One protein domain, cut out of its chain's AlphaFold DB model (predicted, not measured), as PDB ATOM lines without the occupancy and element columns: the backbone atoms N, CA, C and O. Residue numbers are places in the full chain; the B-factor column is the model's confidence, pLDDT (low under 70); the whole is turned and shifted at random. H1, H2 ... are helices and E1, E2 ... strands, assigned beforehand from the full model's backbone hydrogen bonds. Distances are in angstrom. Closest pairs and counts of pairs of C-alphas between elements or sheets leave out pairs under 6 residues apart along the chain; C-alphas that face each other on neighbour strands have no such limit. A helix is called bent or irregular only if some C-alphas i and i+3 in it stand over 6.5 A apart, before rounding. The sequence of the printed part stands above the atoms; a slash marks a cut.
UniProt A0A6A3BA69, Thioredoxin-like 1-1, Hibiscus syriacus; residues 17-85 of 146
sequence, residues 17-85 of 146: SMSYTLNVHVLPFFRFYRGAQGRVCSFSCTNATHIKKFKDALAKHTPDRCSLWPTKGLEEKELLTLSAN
ATOM      1  N   SER A  17     166.168 190.195  64.734       88.69
ATOM      2  CA  SER A  17     166.177 190.864  66.046       88.69
ATOM      3  C   SER A  17     165.047 191.889  66.161       88.69
ATOM      4  O   SER A  17     164.273 191.849  67.111       88.69
ATOM      5  N   MET A  18     164.870 192.735  65.143       89.06
ATOM      6  CA  MET A  18     163.801 193.740  65.095       89.06
ATOM      7  C   MET A  18     162.413 193.096  65.129       89.06
ATOM      8  O   MET A  18     161.557 193.497  65.916       89.06
ATOM      9  N   SER A  19     162.204 192.067  64.304       90.00
ATOM     10  CA  SER A  19     160.926 191.356  64.207       90.00
ATOM     11  C   SER A  19     160.568 190.652  65.517       90.00
ATOM     12  O   SER A  19     159.421 190.719  65.961       90.00
ATOM     13  N   TYR A  20     161.556 190.034  66.175       88.31
ATOM     14  CA  TYR A  20     161.383 189.393  67.478       88.31
ATOM     15  C   TYR A  20     160.965 190.400  68.551       88.31
ATOM     16  O   TYR A  20     160.007 190.170  69.288       88.31
ATOM     17  N   THR A  21     161.628 191.553  68.589       89.38
ATOM     18  CA  THR A  21     161.315 192.632  69.525       89.38
ATOM     19  C   THR A  21     159.940 193.232  69.307       89.38
ATOM     20  O   THR A  21     159.229 193.532  70.266       89.38
ATOM     21  N   LEU A  22     159.549 193.377  68.044       88.44
ATOM     22  CA  LEU A  22     158.204 193.773  67.678       88.44
ATOM     23  C   LEU A  22     157.180 192.673  67.979       88.44
ATOM     24  O   LEU A  22     156.040 192.833  67.583       88.44
ATOM     25  N   ASN A  23     157.513 191.562  68.642       88.62
ATOM     26  CA  ASN A  23     156.598 190.448  68.913       88.62
ATOM     27  C   ASN A  23     155.992 189.835  67.635       88.62
ATOM     28  O   ASN A  23     154.815 189.462  67.600       88.62
ATOM     29  N   VAL A  24     156.777 189.747  66.560       89.56
ATOM     30  CA  VAL A  24     156.402 189.066  65.316       89.56
ATOM     31  C   VAL A  24     157.068 187.694  65.293       89.56
ATOM     32  O   VAL A  24     158.258 187.578  65.023       89.56
ATOM     33  N   HIS A  25     156.295 186.646  65.588       86.06
ATOM     34  CA  HIS A  25     156.805 185.265  65.678       86.06
ATOM     35  C   HIS A  25     156.281 184.329  64.585       86.06
ATOM     36  O   HIS A  25     156.822 183.248  64.384       86.06
ATOM     37  N   VAL A  26     155.205 184.717  63.906       89.00
ATOM     38  CA  VAL A  26     154.530 183.895  62.899       89.00
ATOM     39  C   VAL A  26     154.560 184.617  61.565       89.00
ATOM     40  O   VAL A  26     154.442 185.839  61.529       89.00
ATOM     41  N   LEU A  27     154.690 183.869  60.474       88.25
ATOM     42  CA  LEU A  27     154.647 184.398  59.115       88.25
ATOM     43  C   LEU A  27     153.546 183.673  58.323       88.25
ATOM     44  O   LEU A  27     153.343 182.475  58.526       88.25
ATOM     45  N   PRO A  28     152.835 184.363  57.419       87.81
ATOM     46  CA  PRO A  28     152.921 185.793  57.133       87.81
ATOM     47  C   PRO A  28     152.144 186.627  58.172       87.81
ATOM     48  O   PRO A  28     151.116 186.194  58.704       87.81
ATOM     49  N   PHE A  29     152.634 187.830  58.473       89.88
ATOM     50  CA  PHE A  29     152.078 188.686  59.520       89.88
ATOM     51  C   PHE A  29     151.978 190.138  59.066       89.88
ATOM     52  O   PHE A  29     152.886 190.668  58.432       89.88
ATOM     53  N   PHE A  30     150.857 190.772  59.406       89.75
ATOM     54  CA  PHE A  30     150.490 192.090  58.905       89.75
ATOM     55  C   PHE A  30     150.136 193.015  60.056       89.75
ATOM     56  O   PHE A  30     149.424 192.636  60.991       89.75
ATOM     57  N   ARG A  31     150.614 194.257  59.959       90.50
ATOM     58  CA  ARG A  31     150.253 195.351  60.860       90.50
ATOM     59  C   ARG A  31     149.827 196.559  60.070       90.50
ATOM     60  O   ARG A  31     150.486 196.959  59.119       90.50
ATOM     61  N   PHE A  32     148.721 197.130  60.505       90.06
ATOM     62  CA  PHE A  32     148.157 198.327  59.928       90.06
ATOM     63  C   PHE A  32     148.409 199.453  60.911       90.06
ATOM     64  O   PHE A  32     148.031 199.361  62.084       90.06
ATOM     65  N   TYR A  33     149.039 200.509  60.417       88.81
ATOM     66  CA  TYR A  33     149.275 201.725  61.168       88.81
ATOM     67  C   TYR A  33     148.533 202.875  60.513       88.81
ATOM     68  O   TYR A  33     148.437 202.957  59.290       88.81
ATOM     69  N   ARG A  34     148.026 203.780  61.342       86.25
ATOM     70  CA  ARG A  34     147.370 204.996  60.899       86.25
ATOM     71  C   ARG A  34     147.740 206.143  61.818       86.25
ATOM     72  O   ARG A  34     147.261 206.176  62.945       86.25
ATOM     73  N   GLY A  35     148.516 207.097  61.303       84.75
ATOM     74  CA  GLY A  35     148.846 208.392  61.915       84.75
ATOM     75  C   GLY A  35     148.596 208.483  63.425       84.75
ATOM     76  O   GLY A  35     149.305 207.863  64.219       84.75
ATOM     77  N   ALA A  36     147.565 209.232  63.820       85.06
ATOM     78  CA  ALA A  36     147.207 209.438  65.227       85.06
ATOM     79  C   ALA A  36     146.633 208.214  65.958       85.06
ATOM     80  O   ALA A  36     146.714 208.128  67.180       85.06
ATOM     81  N   GLN A  37     146.037 207.265  65.234       82.94
ATOM     82  CA  GLN A  37     145.508 206.038  65.836       82.94
ATOM     83  C   GLN A  37     146.626 205.040  66.180       82.94
ATOM     84  O   GLN A  37     146.428 204.184  67.037       82.94
ATOM     85  N   GLY A  38     147.806 205.167  65.567       88.06
ATOM     86  CA  GLY A  38     148.896 204.209  65.726       88.06
ATOM     87  C   GLY A  38     148.524 202.872  65.092       88.06
ATOM     88  O   GLY A  38     148.008 202.839  63.975       88.06
ATOM     89  N   ARG A  39     148.777 201.763  65.787       89.19
ATOM     90  CA  ARG A  39     148.415 200.417  65.322       89.19
ATOM     91  C   ARG A  39     146.899 200.197  65.387       89.19
ATOM     92  O   ARG A  39     146.334 200.130  66.473       89.19
ATOM     93  N   VAL A  40     146.250 200.035  64.234       87.81
ATOM     94  CA  VAL A  40     144.789 199.818  64.140       87.81
ATOM     95  C   VAL A  40     144.409 198.343  64.066       87.81
ATOM     96  O   VAL A  40     143.362 197.946  64.568       87.81
ATOM     97  N   CYS A  41     145.257 197.519  63.451       88.00
ATOM     98  CA  CYS A  41     145.008 196.092  63.309       88.00
ATOM     99  C   CYS A  41     146.331 195.327  63.212       88.00
ATOM    100  O   CYS A  41     147.289 195.797  62.596       88.00
ATOM    101  N   SER A  42     146.378 194.137  63.805       89.19
ATOM    102  CA  SER A  42     147.501 193.207  63.695       89.19
ATOM    103  C   SER A  42     146.971 191.789  63.586       89.19
ATOM    104  O   SER A  42     146.205 191.361  64.451       89.19
ATOM    105  N   PHE A  43     147.364 191.059  62.548       88.75
ATOM    106  CA  PHE A  43     146.906 189.688  62.360       88.75
ATOM    107  C   PHE A  43     147.925 188.836  61.605       88.75
ATOM    108  O   PHE A  43     148.639 189.307  60.719       88.75
ATOM    109  N   SER A  44     147.933 187.548  61.938       87.56
ATOM    110  CA  SER A  44     148.472 186.482  61.102       87.56
ATOM    111  C   SER A  44     147.328 185.720  60.444       87.56
ATOM    112  O   SER A  44     146.214 185.610  60.977       87.56
ATOM    113  N   CYS A  45     147.581 185.189  59.258       74.94
ATOM    114  CA  CYS A  45     146.649 184.287  58.596       74.94
ATOM    115  C   CYS A  45     147.363 183.407  57.581       74.94
ATOM    116  O   CYS A  45     148.423 183.740  57.062       74.94
ATOM    117  N   THR A  46     146.751 182.260  57.307       81.75
ATOM    118  CA  THR A  46     147.212 181.311  56.298       81.75
ATOM    119  C   THR A  46     147.010 181.857  54.883       81.75
ATOM    120  O   THR A  46     146.185 182.747  54.652       81.75
ATOM    121  N   ASN A  47     147.731 181.268  53.924       69.06
ATOM    122  CA  ASN A  47     147.796 181.703  52.523       69.06
ATOM    123  C   ASN A  47     146.403 181.947  51.891       69.06
ATOM    124  O   ASN A  47     146.156 182.998  51.307       69.06
ATOM    125  N   ALA A  48     145.438 181.049  52.121       76.50
ATOM    126  CA  ALA A  48     144.100 181.149  51.525       76.50
ATOM    127  C   ALA A  48     143.219 182.279  52.095       76.50
ATOM    128  O   ALA A  48     142.368 182.820  51.394       76.50
ATOM    129  N   THR A  49     143.393 182.651  53.368       81.69
ATOM    130  CA  THR A  49     142.517 183.645  54.023       81.69
ATOM    131  C   THR A  49     143.150 185.026  54.133       81.69
ATOM    132  O   THR A  49     142.455 185.990  54.465       81.69
ATOM    133  N   HIS A  50     144.445 185.141  53.818       81.31
ATOM    134  CA  HIS A  50     145.191 186.380  53.976       81.31
ATOM    135  C   HIS A  50     144.609 187.532  53.149       81.31
ATOM    136  O   HIS A  50     144.259 188.569  53.712       81.31
ATOM    137  N   ILE A  51     144.399 187.324  51.846       84.12
ATOM    138  CA  ILE A  51     143.907 188.370  50.932       84.12
ATOM    139  C   ILE A  51     142.536 188.898  51.373       84.12
ATOM    140  O   ILE A  51     142.288 190.101  51.310       84.12
ATOM    141  N   LYS A  52     141.647 188.014  51.846       87.75
ATOM    142  CA  LYS A  52     140.313 188.407  52.314       87.75
ATOM    143  C   LYS A  52     140.406 189.267  53.574       87.75
ATOM    144  O   LYS A  52     139.892 190.377  53.575       87.75
ATOM    145  N   LYS A  53     141.134 188.809  54.600       86.56
ATOM    146  CA  LYS A  53     141.317 189.583  55.842       86.56
ATOM    147  C   LYS A  53     141.987 190.930  55.591       86.56
ATOM    148  O   LYS A  53     141.609 191.918  56.208       86.56
ATOM    149  N   PHE A  54     142.944 190.970  54.670       86.25
ATOM    150  CA  PHE A  54     143.612 192.198  54.267       86.25
ATOM    151  C   PHE A  54     142.640 193.192  53.615       86.25
ATOM    152  O   PHE A  54     142.581 194.348  54.025       86.25
ATOM    153  N   LYS A  55     141.829 192.736  52.649       87.25
ATOM    154  CA  LYS A  55     140.785 193.562  52.021       87.25
ATOM    155  C   LYS A  55     139.744 194.038  53.034       87.25
ATOM    156  O   LYS A  55     139.385 195.211  53.018       87.25
ATOM    157  N   ASP A  56     139.319 193.162  53.940       88.19
ATOM    158  CA  ASP A  56     138.352 193.491  54.990       88.19
ATOM    159  C   ASP A  56     138.920 194.525  55.978       88.19
ATOM    160  O   ASP A  56     138.217 195.444  56.394       88.19
ATOM    161  N   ALA A  57     140.197 194.402  56.352       87.25
ATOM    162  CA  ALA A  57     140.875 195.360  57.220       87.25
ATOM    163  C   ALA A  57     141.055 196.718  56.531       87.25
ATOM    164  O   ALA A  57     140.811 197.748  57.156       87.25
ATOM    165  N   LEU A  58     141.410 196.734  55.241       86.25
ATOM    166  CA  LEU A  58     141.458 197.969  54.460       86.25
ATOM    167  C   LEU A  58     140.086 198.643  54.400       86.25
ATOM    168  O   LEU A  58     139.978 199.808  54.749       86.25
ATOM    169  N   ALA A  59     139.021 197.914  54.062       86.31
ATOM    170  CA  ALA A  59     137.675 198.487  54.005       86.31
ATOM    171  C   ALA A  59     137.230 199.111  55.345       86.31
ATOM    172  O   ALA A  59     136.516 200.108  55.355       86.31
ATOM    173  N   LYS A  60     137.677 198.556  56.480       85.00
ATOM    174  CA  LYS A  60     137.390 199.091  57.823       85.00
ATOM    175  C   LYS A  60     138.243 200.300  58.202       85.00
ATOM    176  O   LYS A  60     137.798 201.137  58.984       85.00
ATOM    177  N   HIS A  61     139.481 200.356  57.718       82.88
ATOM    178  CA  HIS A  61     140.486 201.325  58.160       82.88
ATOM    179  C   HIS A  61     140.898 202.335  57.083       82.88
ATOM    180  O   HIS A  61     141.811 203.119  57.340       82.88
ATOM    181  N   THR A  62     140.206 202.367  55.939       76.56
ATOM    182  CA  THR A  62     140.278 203.420  54.915       76.56
ATOM    183  C   THR A  62     139.127 204.417  55.107       76.56
ATOM    184  O   THR A  62     138.007 204.143  54.688       76.56
ATOM    185  N   PRO A  63     139.353 205.561  55.770       66.62
ATOM    186  CA  PRO A  63     138.363 206.630  55.879       66.62
ATOM    187  C   PRO A  63     138.705 207.850  55.025       66.62
ATOM    188  O   PRO A  63     139.872 208.147  54.789       66.62
ATOM    189  N   ASP A  64     137.681 208.648  54.724       62.66
ATOM    190  CA  ASP A  64     137.754 209.892  53.939       62.66
ATOM    191  C   ASP A  64     138.576 211.034  54.566       62.66
ATOM    192  O   ASP A  64     138.699 212.105  53.975       62.66
ATOM    193  N   ARG A  65     139.094 210.884  55.797       64.38
ATOM    194  CA  ARG A  65     139.702 212.001  56.545       64.38
ATOM    195  C   ARG A  65     141.061 211.672  57.157       64.38
ATOM    196  O   ARG A  65     141.215 210.709  57.923       64.38
ATOM    197  N   CYS A  66     142.026 212.549  56.873       60.69
ATOM    198  CA  CYS A  66     143.346 212.588  57.496       60.69
ATOM    199  C   CYS A  66     143.230 212.863  59.004       60.69
ATOM    200  O   CYS A  66     142.372 213.623  59.456       60.69
ATOM    201  N   SER A  67     144.091 212.233  59.804       64.81
ATOM    202  CA  SER A  67     144.158 212.498  61.242       64.81
ATOM    203  C   SER A  67     144.752 213.884  61.506       64.81
ATOM    204  O   SER A  67     145.872 214.142  61.081       64.81
ATOM    205  N   LEU A  68     144.031 214.737  62.243       71.44
ATOM    206  CA  LEU A  68     144.483 216.077  62.666       71.44
ATOM    207  C   LEU A  68     145.444 216.059  63.870       71.44
ATOM    208  O   LEU A  68     145.975 217.094  64.256       71.44
ATOM    209  N   TRP A  69     145.631 214.895  64.493       75.56
ATOM    210  CA  TRP A  69     146.408 214.729  65.720       75.56
ATOM    211  C   TRP A  69     147.818 214.186  65.429       75.56
ATOM    212  O   TRP A  69     148.000 213.520  64.402       75.56
ATOM    213  N   PRO A  70     148.800 214.419  66.327       80.19
ATOM    214  CA  PRO A  70     150.154 213.888  66.183       80.19
ATOM    215  C   PRO A  70     150.166 212.373  65.992       80.19
ATOM    216  O   PRO A  70     149.323 211.652  66.529       80.19
ATOM    217  N   THR A  71     151.132 211.874  65.227       82.94
ATOM    218  CA  THR A  71     151.220 210.449  64.912       82.94
ATOM    219  C   THR A  71     151.643 209.636  66.131       82.94
ATOM    220  O   THR A  71     152.717 209.871  66.678       82.94
ATOM    221  N   LYS A  72     150.832 208.648  66.524       83.94
ATOM    222  CA  LYS A  72     151.099 207.775  67.676       83.94
ATOM    223  C   LYS A  72     152.105 206.661  67.357       83.94
ATOM    224  O   LYS A  72     152.884 206.284  68.218       83.94
ATOM    225  N   GLY A  73     152.117 206.161  66.118       83.50
ATOM    226  CA  GLY A  73     153.122 205.196  65.653       83.50
ATOM    227  C   GLY A  73     153.062 203.820  66.339       83.50
ATOM    228  O   GLY A  73     151.984 203.228  66.453       83.50
ATOM    229  N   LEU A  74     154.240 203.303  66.715       85.12
ATOM    230  CA  LEU A  74     154.428 202.045  67.453       85.12
ATOM    231  C   LEU A  74     153.931 202.161  68.900       85.12
ATOM    232  O   LEU A  74     153.896 203.245  69.473       85.12
ATOM    233  N   GLU A  75     153.557 201.032  69.508       87.31
ATOM    234  CA  GLU A  75     153.197 201.029  70.931       87.31
ATOM    235  C   GLU A  75     154.426 201.271  71.817       87.31
ATOM    236  O   GLU A  75     155.518 200.785  71.530       87.31
ATOM    237  N   GLU A  76     154.233 201.958  72.944       88.06
ATOM    238  CA  GLU A  76     155.302 202.317  73.891       88.06
ATOM    239  C   GLU A  76     156.095 201.102  74.382       88.06
ATOM    240  O   GLU A  76     157.316 201.155  74.496       88.06
ATOM    241  N   LYS A  77     155.414 199.975  74.604       87.69
ATOM    242  CA  LYS A  77     156.060 198.718  74.995       87.69
ATOM    243  C   LYS A  77     156.998 198.184  73.911       87.69
ATOM    244  O   LYS A  77     158.066 197.689  74.239       87.69
ATOM    245  N   GLU A  78     156.615 198.319  72.639       88.25
ATOM    246  CA  GLU A  78     157.427 197.890  71.498       88.25
ATOM    247  C   GLU A  78     158.593 198.860  71.272       88.25
ATOM    248  O   GLU A  78     159.692 198.434  70.942       88.25
ATOM    249  N   LEU A  79     158.390 200.162  71.508       87.50
ATOM    250  CA  LEU A  79     159.467 201.157  71.482       87.50
ATOM    251  C   LEU A  79     160.495 200.910  72.585       87.50
ATOM    252  O   LEU A  79     161.696 200.971  72.330       87.50
ATOM    253  N   LEU A  80     160.035 200.605  73.799       89.69
ATOM    254  CA  LEU A  80     160.918 200.325  74.922       89.69
ATOM    255  C   LEU A  80     161.739 199.062  74.663       89.69
ATOM    256  O   LEU A  80     162.962 199.089  74.807       89.69
ATOM    257  N   THR A  81     161.098 197.979  74.214       88.94
ATOM    258  CA  THR A  81     161.821 196.755  73.865       88.94
ATOM    259  C   THR A  81     162.780 197.001  72.704       88.94
ATOM    260  O   THR A  81     163.912 196.544  72.793       88.94
ATOM    261  N   LEU A  82     162.399 197.773  71.674       86.56
ATOM    262  CA  LEU A  82     163.280 198.180  70.564       86.56
ATOM    263  C   LEU A  82     164.504 198.939  71.039       86.56
ATOM    264  O   LEU A  82     165.610 198.546  70.675       86.56
ATOM    265  N   SER A  83     164.318 199.941  71.897       85.25
ATOM    266  CA  SER A  83     165.415 200.735  72.455       85.25
ATOM    267  C   SER A  83     166.403 199.907  73.283       85.25
ATOM    268  O   SER A  83     167.581 200.243  73.354       85.25
ATOM    269  N   ALA A  84     165.942 198.804  73.879       87.19
ATOM    270  CA  ALA A  84     166.783 197.909  74.660       87.19
ATOM    271  C   ALA A  84     167.628 196.948  73.796       87.19
ATOM    272  O   ALA A  84     168.584 196.365  74.313       87.19
ATOM    273  N   ASN A  85     167.318 196.771  72.501       84.62
ATOM    274  CA  ASN A  85     168.115 195.894  71.637       84.62
ATOM    275  C   ASN A  85     169.375 196.602  71.168       84.62
ATOM    276  O   ASN A  85     169.323 197.565  70.408       84.62
TER     277      ASN A  85
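This is residues 17 to 85 of the 146 residues of the protein "Thioredoxin-like 1-1" of Hibiscus syriacus (UniProt A0A6A3BA69). The hairpin E1-E2 crosses the middle of a loose, flat frame, with helix H2 alongside and the short helices H1 and H3 meeting on the other side. The 69 printed residues include named elements in the order H1, E1, E2, H2, H3; the class is mixed, the sheet antiparallel. The radius of gyration of the C-alphas is 13.8 A, the spans 36 by 36 by 11 A.

Find C-alpha 29 at (152.078, 188.686, 59.520); there E1, residues 29 to 34, begins its 17.0 A. E2, residues 38 to 44, covers 18.3 A. H2, residues 47 to 61, covers 21.7 A and is irregular: C-alphas 48 and 51 are 7.2 A apart. H1 is residues 17 to 21, 6.2 A; H3, residues 76 to 84, 12.3 A, ends at (166.783, 197.909, 74.660).

In the hairpin E1-E2, antiparallel at 164 degrees, find N 32 and O 41 within hydrogen-bond range, 2.9 A. The closest C-alphas of E2 and H2, Cys 41 and Ala 57, are 7.4 A apart. H1 and H3 touch, closest at C-alphas 21 and 82, 6.0 A. H2 and H3 are apart. Every O i to N i+4 pair is within range in H1 and H3, 9 of 11 in H2.

The farthest C-alphas, 64 and 85, are 37.8 A apart. The printed part has no cut; the link H2 to H3 is long. Residues 47 and 63 to 67 have pLDDT under 70.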